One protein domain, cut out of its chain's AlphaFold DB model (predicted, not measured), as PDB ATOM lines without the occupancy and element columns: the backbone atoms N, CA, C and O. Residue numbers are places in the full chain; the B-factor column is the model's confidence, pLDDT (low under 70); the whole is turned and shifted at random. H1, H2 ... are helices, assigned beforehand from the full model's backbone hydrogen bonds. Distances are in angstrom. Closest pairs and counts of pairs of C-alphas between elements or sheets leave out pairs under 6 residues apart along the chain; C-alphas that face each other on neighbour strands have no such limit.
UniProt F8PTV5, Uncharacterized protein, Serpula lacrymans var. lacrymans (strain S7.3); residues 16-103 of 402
ATOM      1  N   TYR A  16     202.152 194.293 284.010       83.25
ATOM      2  CA  TYR A  16     203.063 194.420 282.872       83.25
ATOM      3  C   TYR A  16     204.291 193.516 282.989       83.25
ATOM      4  O   TYR A  16     204.626 192.838 282.023       83.25
ATOM      5  N   LEU A  17     204.953 193.439 284.152       77.69
ATOM      6  CA  LEU A  17     206.152 192.599 284.298       77.69
ATOM      7  C   LEU A  17     205.848 191.101 284.180       77.69
ATOM      8  O   LEU A  17     206.609 190.369 283.547       77.69
ATOM      9  N   GLY A  18     204.739 190.642 284.767       78.00
ATOM     10  CA  GLY A  18     204.282 189.259 284.610       78.00
ATOM     11  C   GLY A  18     203.861 188.982 283.168       78.00
ATOM     12  O   GLY A  18     204.234 187.969 282.580       78.00
ATOM     13  N   TRP A  19     203.171 189.940 282.547       81.06
ATOM     14  CA  TRP A  19     202.803 189.869 281.142       81.06
ATOM     15  C   TRP A  19     204.041 189.832 280.233       81.06
ATOM     16  O   TRP A  19     204.052 189.060 279.282       81.06
ATOM     17  N   LYS A  20     205.100 190.584 280.537       79.12
ATOM     18  CA  LYS A  20     206.371 190.616 279.796       79.12
ATOM     19  C   LYS A  20     207.146 189.294 279.874       79.12
ATOM     20  O   LYS A  20     207.800 188.930 278.900       79.12
ATOM     21  N   ARG A  21     207.087 188.603 281.019       73.25
ATOM     22  CA  ARG A  21     207.798 187.340 281.302       73.25
ATOM     23  C   ARG A  21     207.151 186.095 280.707       73.25
ATOM     24  O   ARG A  21     207.792 185.053 280.649       73.25
ATOM     25  N   ASP A  22     205.893 186.194 280.303       73.00
ATOM     26  CA  ASP A  22     205.109 185.065 279.820       73.00
ATOM     27  C   ASP A  22     205.788 184.376 278.610       73.00
ATOM     28  O   ASP A  22     205.875 184.974 277.535       73.00
ATOM     29  N   PRO A  23     206.264 183.123 278.749       58.06
ATOM     30  CA  PRO A  23     207.011 182.420 277.705       58.06
ATOM     31  C   PRO A  23     206.130 182.024 276.515       58.06
ATOM     32  O   PRO A  23     206.637 181.695 275.447       58.06
ATOM     33  N   SER A  24     204.803 182.077 276.670       62.06
ATOM     34  CA  SER A  24     203.875 181.899 275.553       62.06
ATOM     35  C   SER A  24     203.869 183.101 274.601       62.06
ATOM     36  O   SER A  24     203.223 183.045 273.544       62.06
ATOM     37  N   LYS A  25     204.569 184.193 274.960       64.38
ATOM     38  CA  LYS A  25     204.531 185.439 274.211       64.38
ATOM     39  C   LYS A  25     205.618 185.595 273.156       64.38
ATOM     40  O   LYS A  25     206.778 185.251 273.367       64.38
ATOM     41  N   PRO A  26     205.267 186.279 272.056       53.41
ATOM     42  CA  PRO A  26     206.162 186.583 270.962       53.41
ATOM     43  C   PRO A  26     207.299 187.593 271.217       53.41
ATOM     44  O   PRO A  26     207.577 188.386 270.320       53.41
ATOM     45  N   ARG A  27     207.999 187.619 272.366       55.94
ATOM     46  CA  ARG A  27     209.199 188.489 272.475       55.94
ATOM     47  C   ARG A  27     210.216 188.155 271.372       55.94
ATOM     48  O   ARG A  27     210.888 189.037 270.850       55.94
ATOM     49  N   GLU A  28     210.237 186.891 270.957       56.75
ATOM     50  CA  GLU A  28     211.011 186.366 269.828       56.75
ATOM     51  C   GLU A  28     210.540 186.869 268.447       56.75
ATOM     52  O   GLU A  28     211.295 186.824 267.478       56.75
ATOM     53  N   PHE A  29     209.309 187.371 268.334       58.91
ATOM     54  CA  PHE A  29     208.711 187.791 267.064       58.91
ATOM     55  C   PHE A  29     208.825 189.302 266.856       58.91
ATOM     56  O   PHE A  29     208.760 189.754 265.722       58.91
ATOM     57  N   ALA A  30     209.116 190.066 267.912       62.81
ATOM     58  CA  ALA A  30     209.536 191.464 267.833       62.81
ATOM     59  C   ALA A  30     210.994 191.601 267.334       62.81
ATOM     60  O   ALA A  30     211.769 192.418 267.836       62.81
ATOM     61  N   SER A  31     211.417 190.765 266.383       74.06
ATOM     62  CA  SER A  31     212.746 190.820 265.763       74.06
ATOM     63  C   SER A  31     212.791 191.898 264.675       74.06
ATOM     64  O   SER A  31     211.767 192.480 264.338       74.06
ATOM     65  N   TYR A  32     213.974 192.236 264.162       81.31
ATOM     66  CA  TYR A  32     214.063 193.131 263.007       81.31
ATOM     67  C   TYR A  32     213.667 192.382 261.738       81.31
ATOM     68  O   TYR A  32     214.045 191.218 261.580       81.31
ATOM     69  N   CYS A  33     212.964 193.066 260.831       84.62
ATOM     70  CA  CYS A  33     212.734 192.532 259.497       84.62
ATOM     71  C   CYS A  33     214.091 192.192 258.863       84.62
ATOM     72  O   CYS A  33     214.978 193.054 258.836       84.62
ATOM     73  N   PRO A  34     214.284 190.957 258.377       85.19
ATOM     74  CA  PRO A  34     215.493 190.597 257.662       85.19
ATOM     75  C   PRO A  34     215.624 191.474 256.413       85.19
ATOM     76  O   PRO A  34     214.634 191.782 255.748       85.19
ATOM     77  N   VAL A  35     216.852 191.894 256.116       87.38
ATOM     78  CA  VAL A  35     217.173 192.758 254.975       87.38
ATOM     79  C   VAL A  35     217.955 191.930 253.964       87.38
ATOM     80  O   VAL A  35     218.943 191.290 254.329       87.38
ATOM     81  N   ALA A  36     217.501 191.918 252.711       87.31
ATOM     82  CA  ALA A  36     218.210 191.254 251.621       87.31
ATOM     83  C   ALA A  36     219.576 191.912 251.372       87.31
ATOM     84  O   ALA A  36     219.731 193.122 251.555       87.31
ATOM     85  N   VAL A  37     220.555 191.128 250.914       88.62
ATOM     86  CA  VAL A  37     221.910 191.626 250.620       88.62
ATOM     87  C   VAL A  37     221.882 192.722 249.547       88.62
ATOM     88  O   VAL A  37     222.601 193.713 249.664       88.62
ATOM     89  N   ASP A  38     221.021 192.572 248.537       88.00
ATOM     90  CA  ASP A  38     220.643 193.637 247.605       88.00
ATOM     91  C   ASP A  38     219.146 193.960 247.787       88.00
ATOM     92  O   ASP A  38     218.292 193.198 247.320       88.00
ATOM     93  N   PRO A  39     218.797 195.087 248.437       85.25
ATOM     94  CA  PRO A  39     217.407 195.463 248.690       85.25
ATOM     95  C   PRO A  39     216.564 195.660 247.427       85.25
ATOM     96  O   PRO A  39     215.343 195.529 247.478       85.25
ATOM     97  N   LEU A  40     217.191 195.988 246.293       87.88
ATOM     98  CA  LEU A  40     216.482 196.201 245.031       87.88
ATOM     99  C   LEU A  40     216.241 194.891 244.281       87.88
ATOM    100  O   LEU A  40     215.408 194.846 243.374       87.88
ATOM    101  N   ARG A  41     216.979 193.830 244.629       87.25
ATOM    102  CA  ARG A  41     216.902 192.526 243.965       87.25
ATOM    103  C   ARG A  41     217.020 191.374 244.968       87.25
ATOM    104  O   ARG A  41     217.980 190.603 244.888       87.25
ATOM    105  N   PRO A  42     216.034 191.206 245.866       89.38
ATOM    106  CA  PRO A  42     216.027 190.083 246.789       89.38
ATOM    107  C   PRO A  42     216.029 188.755 246.029       89.38
ATOM    108  O   PRO A  42     215.299 188.569 245.049       89.38
ATOM    109  N   THR A  43     216.822 187.796 246.492       94.56
ATOM    110  CA  THR A  43     216.730 186.417 246.007       94.56
ATOM    111  C   THR A  43     215.396 185.790 246.430       94.56
ATOM    112  O   THR A  43     214.745 186.233 247.380       94.56
ATOM    113  N   ALA A  44     214.979 184.713 245.757       92.62
ATOM    114  CA  ALA A  44     213.760 183.985 246.127       92.62
ATOM    115  C   ALA A  44     213.816 183.444 247.571       92.62
ATOM    116  O   ALA A  44     212.803 183.411 248.268       92.62
ATOM    117  N   SER A  45     215.008 183.053 248.037       91.81
ATOM    118  CA  SER A  45     215.247 182.628 249.418       91.81
ATOM    119  C   SER A  45     215.099 183.767 250.424       91.81
ATOM    120  O   SER A  45     214.463 183.572 251.455       91.81
ATOM    121  N   GLU A  46     215.648 184.950 250.134       92.62
ATOM    122  CA  GLU A  46     215.525 186.119 251.017       92.62
ATOM    123  C   GLU A  46     214.084 186.623 251.068       92.62
ATOM    124  O   GLU A  46     213.569 186.870 252.154       92.62
ATOM    125  N   SER A  47     213.407 186.676 249.917       89.19
ATOM    126  CA  SER A  47     211.993 187.066 249.833       89.19
ATOM    127  C   SER A  47     211.123 186.168 250.709       89.19
ATOM    128  O   SER A  47     210.349 186.659 251.521       89.19
ATOM    129  N   LYS A  48     211.329 184.846 250.640       92.31
ATOM    130  CA  LYS A  48     210.607 183.891 251.488       92.31
ATOM    131  C   LYS A  48     210.845 184.138 252.982       92.31
ATOM    132  O   LYS A  48     209.913 184.053 253.773       92.31
ATOM    133  N   ILE A  49     212.083 184.438 253.377       89.06
ATOM    134  CA  ILE A  49     212.424 184.737 254.776       89.06
ATOM    135  C   ILE A  49     211.730 186.027 255.242       89.06
ATOM    136  O   ILE A  49     211.240 186.080 256.370       89.06
ATOM    137  N   MET A  50     211.674 187.047 254.384       88.56
ATOM    138  CA  MET A  50     210.969 188.301 254.657       88.56
ATOM    139  C   MET A  50     209.457 188.084 254.775       88.56
ATOM    140  O   MET A  50     208.862 188.535 255.750       88.56
ATOM    141  N   ASP A  51     208.845 187.330 253.861       89.31
ATOM    142  CA  ASP A  51     207.412 187.004 253.903       89.31
ATOM    143  C   ASP A  51     207.046 186.216 255.172       89.31
ATOM    144  O   ASP A  51     206.082 186.544 255.869       89.31
ATOM    145  N   ASP A  52     207.858 185.214 255.528       89.69
ATOM    146  CA  ASP A  52     207.689 184.433 256.757       89.69
ATOM    147  C   ASP A  52     207.848 185.298 258.019       89.69
ATOM    148  O   ASP A  52     207.230 185.008 259.053       89.69
ATOM    149  N   TRP A  53     208.695 186.331 257.966       89.81
ATOM    150  CA  TRP A  53     208.845 187.307 259.042       89.81
ATOM    151  C   TRP A  53     207.616 188.214 259.141       89.81
ATOM    152  O   TRP A  53     207.066 188.344 260.231       89.81
ATOM    153  N   ILE A  54     207.123 188.756 258.021       87.88
ATOM    154  CA  ILE A  54     205.924 189.611 257.979       87.88
ATOM    155  C   ILE A  54     204.713 188.861 258.542       87.88
ATOM    156  O   ILE A  54     203.971 189.399 259.360       87.88
ATOM    157  N   LEU A  55     204.526 187.593 258.163       86.81
ATOM    158  CA  LEU A  55     203.433 186.771 258.687       86.81
ATOM    159  C   LEU A  55     203.520 186.613 260.213       86.81
ATOM    160  O   LEU A  55     202.508 186.682 260.918       86.81
ATOM    161  N   ARG A  56     204.736 186.409 260.726       85.56
ATOM    162  CA  ARG A  56     205.018 186.287 262.158       85.56
ATOM    163  C   ARG A  56     204.804 187.601 262.907       85.56
ATOM    164  O   ARG A  56     204.212 187.570 263.986       85.56
ATOM    165  N   ASP A  57     205.219 188.725 262.334       87.56
ATOM    166  CA  ASP A  57     204.996 190.058 262.893       87.56
ATOM    167  C   ASP A  57     203.494 190.387 262.950       87.56
ATOM    168  O   ASP A  57     202.972 190.695 264.020       87.56
ATOM    169  N   CYS A  58     202.746 190.165 261.865       85.81
ATOM    170  CA  CYS A  58     201.289 190.342 261.834       85.81
ATOM    171  C   CYS A  58     200.561 189.488 262.886       85.81
ATOM    172  O   CYS A  58     199.634 189.961 263.556       85.81
ATOM    173  N   ALA A  59     200.982 188.232 263.066       85.25
ATOM    174  CA  ALA A  59     200.430 187.352 264.094       85.25
ATOM    175  C   ALA A  59     200.724 187.876 265.510       85.25
ATOM    176  O   ALA A  59     199.836 187.868 266.369       85.25
ATOM    177  N   ALA A  60     201.941 188.370 265.752       85.88
ATOM    178  CA  ALA A  60     202.327 188.969 267.023       85.88
ATOM    179  C   ALA A  60     201.559 190.274 267.298       85.88
ATOM    180  O   ALA A  60     201.011 190.430 268.389       85.88
ATOM    181  N   LYS A  61     201.418 191.162 266.307       86.44
ATOM    182  CA  LYS A  61     200.631 192.404 266.404       86.44
ATOM    183  C   LYS A  61     199.167 192.116 266.731       86.44
ATOM    184  O   LYS A  61     198.597 192.732 267.632       86.44
ATOM    185  N   SER A  62     198.572 191.131 266.056       85.31
ATOM    186  CA  SER A  62     197.192 190.694 266.317       85.31
ATOM    187  C   SER A  62     197.027 190.140 267.734       85.31
ATOM    188  O   SER A  62     196.018 190.384 268.397       85.31
ATOM    189  N   LEU A  63     198.028 189.405 268.231       85.12
ATOM    190  CA  LEU A  63     198.022 188.901 269.600       85.12
ATOM    191  C   LEU A  63     198.107 190.037 270.621       85.12
ATOM    192  O   LEU A  63     197.316 190.031 271.561       85.12
ATOM    193  N   ILE A  64     199.027 190.989 270.428       86.12
ATOM    194  CA  ILE A  64     199.172 192.170 271.290       86.12
ATOM    195  C   ILE A  64     197.843 192.920 271.331       86.12
ATOM    196  O   ILE A  64     197.286 193.076 272.408       86.12
ATOM    197  N   SER A  65     197.274 193.255 270.172       85.56
ATOM    198  CA  SER A  65     196.018 194.016 270.062       85.56
ATOM    199  C   SER A  65     194.846 193.352 270.797       85.56
ATOM    200  O   SER A  65     194.024 194.031 271.396       85.56
ATOM    201  N   ARG A  66     194.782 192.015 270.808       86.88
ATOM    202  CA  ARG A  66     193.734 191.257 271.517       86.88
ATOM    203  C   ARG A  66     194.006 191.075 273.014       86.88
ATOM    204  O   ARG A  66     193.110 190.684 273.755       86.88
ATOM    205  N   LYS A  67     195.255 191.239 273.449       88.75
ATOM    206  CA  LYS A  67     195.706 190.968 274.824       88.75
ATOM    207  C   LYS A  67     196.133 192.226 275.565       88.75
ATOM    208  O   LYS A  67     196.704 192.098 276.642       88.75
ATOM    209  N   VAL A  68     195.848 193.402 275.025       89.88
ATOM    210  CA  VAL A  68     195.936 194.680 275.728       89.88
ATOM    211  C   VAL A  68     194.529 195.196 275.992       89.88
ATOM    212  O   VAL A  68     193.640 195.033 275.160       89.88
ATOM    213  N   SER A  69     194.334 195.818 277.150       90.69
ATOM    214  CA  SER A  69     193.066 196.476 277.466       90.69
ATOM    215  C   SER A  69     192.811 197.683 276.571       90.69
ATOM    216  O   SER A  69     193.735 198.249 275.985       90.69
ATOM    217  N   SER A  70     191.558 198.137 276.508       88.88
ATOM    218  CA  SER A  70     191.179 199.326 275.732       88.88
ATOM    219  C   SER A  70     191.952 200.582 276.153       88.88
ATOM    220  O   SER A  70     192.292 201.410 275.311       88.88
ATOM    221  N   THR A  71     192.285 200.717 277.439       88.88
ATOM    222  CA  THR A  71     193.106 201.818 277.960       88.88
ATOM    223  C   THR A  71     194.546 201.721 277.468       88.88
ATOM    224  O   THR A  71     195.098 202.712 277.000       88.88
ATOM    225  N   VAL A  72     195.147 200.529 277.527       88.25
ATOM    226  CA  VAL A  72     196.527 200.296 277.076       88.25
ATOM    227  C   VAL A  72     196.636 200.377 275.551       88.25
ATOM    228  O   VAL A  72     197.637 200.862 275.037       88.25
ATOM    229  N   SER A  73     195.589 199.987 274.821       89.56
ATOM    230  CA  SER A  73     195.528 200.110 273.362       89.56
ATOM    231  C   SER A  73     195.660 201.558 272.892       89.56
ATOM    232  O   SER A  73     196.248 201.788 271.845       89.56
ATOM    233  N   LYS A  74     195.177 202.537 273.671       90.12
ATOM    234  CA  LYS A  74     195.318 203.972 273.354       90.12
ATOM    235  C   LYS A  74     196.760 204.478 273.435       90.12
ATOM    236  O   LYS A  74     197.033 205.589 272.999       90.12
ATOM    237  N   LEU A  75     197.666 203.699 274.032       87.88
ATOM    238  CA  LEU A  75     199.093 204.016 274.085       87.88
ATOM    239  C   LEU A  75     199.816 203.618 272.795       87.88
ATOM    240  O   LEU A  75     200.928 204.081 272.560       87.88
ATOM    241  N   LEU A  76     199.222 202.734 271.989       89.56
ATOM    242  CA  LEU A  76     199.801 202.284 270.731       89.56
ATOM    243  C   LEU A  76     199.515 203.319 269.629       89.56
ATOM    244  O   LEU A  76     198.405 203.846 269.578       89.56
ATOM    245  N   PRO A  77     200.478 203.615 268.739       86.00
ATOM    246  CA  PRO A  77     200.231 204.510 267.616       86.00
ATOM    247  C   PRO A  77     199.209 203.920 266.635       86.00
ATOM    248  O   PRO A  77     199.301 202.748 266.270       86.00
ATOM    249  N   ASP A  78     198.297 204.750 266.131       81.56
ATOM    250  CA  ASP A  78     197.408 204.390 265.021       81.56
ATOM    251  C   ASP A  78     198.158 204.512 263.679       81.56
ATOM    252  O   ASP A  78     197.939 205.439 262.899       81.56
ATOM    253  N   ASP A  79     199.089 203.587 263.418       80.75
ATOM    254  CA  ASP A  79     199.799 203.477 262.136       80.75
ATOM    255  C   ASP A  79     199.600 202.086 261.507       80.75
ATOM    256  O   ASP A  79     199.760 201.030 262.132       80.75
ATOM    257  N   VAL A  80     199.270 202.093 260.216       74.81
ATOM    258  CA  VAL A  80     199.121 200.895 259.384       74.81
ATOM    259  C   VAL A  80     200.447 200.133 259.289       74.81
ATOM    260  O   VAL A  80     200.441 198.903 259.302       74.81
ATOM    261  N   ASN A  81     201.577 200.845 259.283       80.56
ATOM    262  CA  ASN A  81     202.923 200.275 259.190       80.56
ATOM    263  C   ASN A  81     203.517 199.875 260.545       80.56
ATOM    264  O   ASN A  81     204.663 199.435 260.599       80.56
ATOM    265  N   LEU A  82     202.763 200.024 261.639       85.75
ATOM    266  CA  LEU A  82     203.247 199.683 262.969       85.75
ATOM    267  C   LEU A  82     203.551 198.185 263.046       85.75
ATOM    268  O   LEU A  82     202.642 197.366 262.873       85.75
ATOM    269  N   THR A  83     204.800 197.827 263.332       88.75
ATOM    270  CA  THR A  83     205.192 196.427 263.527       88.75
ATOM    271  C   THR A  83     204.822 195.951 264.932       88.75
ATOM    272  O   THR A  83     204.588 196.751 265.848       88.75
ATOM    273  N   ALA A  84     204.797 194.637 265.161       88.19
ATOM    274  CA  ALA A  84     204.640 194.101 266.515       88.19
ATOM    275  C   ALA A  84     205.784 194.547 267.434       88.19
ATOM    276  O   ALA A  84     205.581 194.763 268.633       88.19
ATOM    277  N   ARG A  85     206.983 194.729 266.868       86.12
ATOM    278  CA  ARG A  85     208.140 195.283 267.574       86.12
ATOM    279  C   ARG A  85     207.901 196.721 268.026       86.12
ATOM    280  O   ARG A  85     208.220 197.039 269.168       86.12
ATOM    281  N   ASP A  86     207.322 197.569 267.184       87.88
ATOM    282  CA  ASP A  86     207.018 198.957 267.552       87.88
ATOM    283  C   ASP A  86     205.956 199.021 268.649       87.88
ATOM    284  O   ASP A  86     206.103 199.779 269.613       87.88
ATOM    285  N   CYS A  87     204.936 198.156 268.567       89.06
ATOM    286  CA  CYS A  87     203.956 197.996 269.640       89.06
ATOM    287  C   CYS A  87     204.654 197.636 270.956       89.06
ATOM    288  O   CYS A  87     204.431 198.267 271.987       89.06
ATOM    289  N   TRP A  88     205.538 196.635 270.912       87.00
ATOM    290  CA  TRP A  88     206.280 196.182 272.082       87.00
ATOM    291  C   TRP A  88     207.173 197.275 272.665       87.00
ATOM    292  O   TRP A  88     207.168 197.482 273.873       87.00
ATOM    293  N   ASN A  89     207.916 197.994 271.823       84.88
ATOM    294  CA  ASN A  89     208.796 199.076 272.259       84.88
ATOM    295  C   ASN A  89     208.011 200.242 272.857       84.88
ATOM    296  O   ASN A  89     208.461 200.821 273.838       84.88
ATOM    297  N   THR A  90     206.834 200.556 272.316       88.44
ATOM    298  CA  THR A  90     205.968 201.612 272.855       88.44
ATOM    299  C   THR A  90     205.447 201.241 274.240       88.44
ATOM    300  O   THR A  90     205.566 202.026 275.180       88.44
ATOM    301  N   LEU A  91     204.938 200.014 274.398       87.38
ATOM    302  CA  LEU A  91     204.512 199.496 275.699       87.38
ATOM    303  C   LEU A  91     205.690 199.445 276.674       87.38
ATOM    304  O   LEU A  91     205.562 199.875 277.819       87.38
ATOM    305  N   ALA A  92     206.850 198.972 276.213       82.00
ATOM    306  CA  ALA A  92     208.054 198.918 277.019       82.00
ATOM    307  C   ALA A  92     208.484 200.303 277.475       82.00
ATOM    308  O   ALA A  92     208.644 200.473 278.670       82.00
ATOM    309  N   ALA A  93     208.574 201.291 276.590       82.88
ATOM    310  CA  ALA A  93     208.907 202.661 276.958       82.88
ATOM    311  C   ALA A  93     207.904 203.229 277.973       82.88
ATOM    312  O   ALA A  93     208.308 203.725 279.020       82.88
ATOM    313  N   HIS A  94     206.600 203.091 277.722       84.06
ATOM    314  CA  HIS A  94     205.563 203.610 278.615       84.06
ATOM    315  C   HIS A  94     205.630 202.988 280.018       84.06
ATOM    316  O   HIS A  94     205.655 203.694 281.026       84.06
ATOM    317  N   PHE A  95     205.703 201.659 280.107       80.06
ATOM    318  CA  PHE A  95     205.748 200.970 281.397       80.06
ATOM    319  C   PHE A  95     207.147 200.955 282.027       80.06
ATOM    320  O   PHE A  95     207.256 200.815 283.243       80.06
ATOM    321  N   HIS A  96     208.211 201.174 281.250       72.50
ATOM    322  CA  HIS A  96     209.553 201.459 281.762       72.50
ATOM    323  C   HIS A  96     209.677 202.886 282.291       72.50
ATOM    324  O   HIS A  96     210.463 203.101 283.198       72.50
ATOM    325  N   HIS A  97     208.891 203.866 281.845       63.59
ATOM    326  CA  HIS A  97     208.838 205.163 282.538       63.59
ATOM    327  C   HIS A  97     208.192 205.051 283.928       63.59
ATOM    328  O   HIS A  97     208.587 205.758 284.852       63.59
ATOM    329  N   ASN A  98     207.302 204.075 284.123       62.25
ATOM    330  CA  ASN A  98     206.833 203.675 285.452       62.25
ATOM    331  C   ASN A  98     207.858 202.821 286.228       62.25
ATOM    332  O   ASN A  98     207.585 202.441 287.368       62.25
ATOM    333  N   ALA A  99     209.043 202.544 285.661       65.62
ATOM    334  CA  ALA A  99     210.087 201.764 286.321       65.62
ATOM    335  C   ALA A  99     210.563 202.408 287.615       65.62
ATOM    336  O   ALA A  99     210.857 201.671 288.539       65.62
ATOM    337  N   SER A 100     210.619 203.738 287.730       72.69
ATOM    338  CA  SER A 100     211.078 204.380 288.970       72.69
ATOM    339  C   SER A 100     210.104 204.163 290.131       72.69
ATOM    340  O   SER A 100     210.525 203.861 291.243       72.69
ATOM    341  N   SER A 101     208.798 204.260 289.870       74.25
ATOM    342  CA  SER A 101     207.765 203.988 290.880       74.25
ATOM    343  C   SER A 101     207.750 202.509 291.261       74.25
ATOM    344  O   SER A 101     207.673 202.177 292.440       74.25
ATOM    345  N   LEU A 102     207.907 201.625 290.272       76.50
ATOM    346  CA  LEU A 102     207.988 200.187 290.505       76.50
ATOM    347  C   LEU A 102     209.288 199.785 291.215       76.50
ATOM    348  O   LEU A 102     209.262 198.925 292.084       76.50
ATOM    349  N   GLN A 103     210.416 200.424 290.901       79.88
ATOM    350  CA  GLN A 103     211.674 200.258 291.627       79.88
ATOM    351  C   GLN A 103     211.484 200.656 293.085       79.88
ATOM    352  O   GLN A 103     211.815 199.870 293.964       79.88
TER     353      GLN A 103
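What this domain is: This is residues 16 to 103 of the 402 residues of an uncharacterized protein of Serpula lacrymans var. lacrymans (strain S7.3) (UniProt F8PTV5). One long helix, H2, makes most of the length, and the shorter H4 splays from it at a steep angle, meeting it with residues 84 to 87. The unnamed stretch 22 to 43 leads from small H1 to the beginning of H2; small H5 makes the opposite end. The 88 printed residues, all helix in class, hold H1 to H5 in order, with no named strand; the whole is loose, radius of gyration of the C-alphas 15.2 A, spanning 49 by 24 by 22 A.

How they stand to each other: H2, residues 44 to 67, touches H4, residues 84 to 97, through residues 57 to 64 alone; the closest C-alphas, of Lys 61 and Ala 84, are 4.4 A apart. They run the same way at a steep tilt of 45 degrees. H3, residues 70 to 73, is close to H2 but not clearly touching: the closest C-alphas, of Ser 65 and Ser 73, are 6.9 A apart. H1, residues 16 to 21, is close to H4 but not clearly touching, with C-alphas of Tyr 16 and Phe 95 closest at 7.2 A. H5, residues 99 to 103, and H4 meet only through their link. Each O i to N i+4 pair is within hydrogen-bond range in H1, H2, H4 and H5; H3 is too short for one.

Where its parts are: H2 spans 34.6 A from C-alpha 44 at (213.760, 183.985, 246.127); H4 spans 19.9 A. H1 spans 8.7 A, H3 5.0 A, and H5 5.7 A, ending at C-alpha 103, (211.674, 200.258, 291.627).

The domain as a whole: The C-alphas farthest apart, of Ala 44 and Ser 101, are 49.4 A apart. The printed part has no cut; the link H1 to H2 is long. Residues 23 to 30 and 97 to 99 have pLDDT under 70.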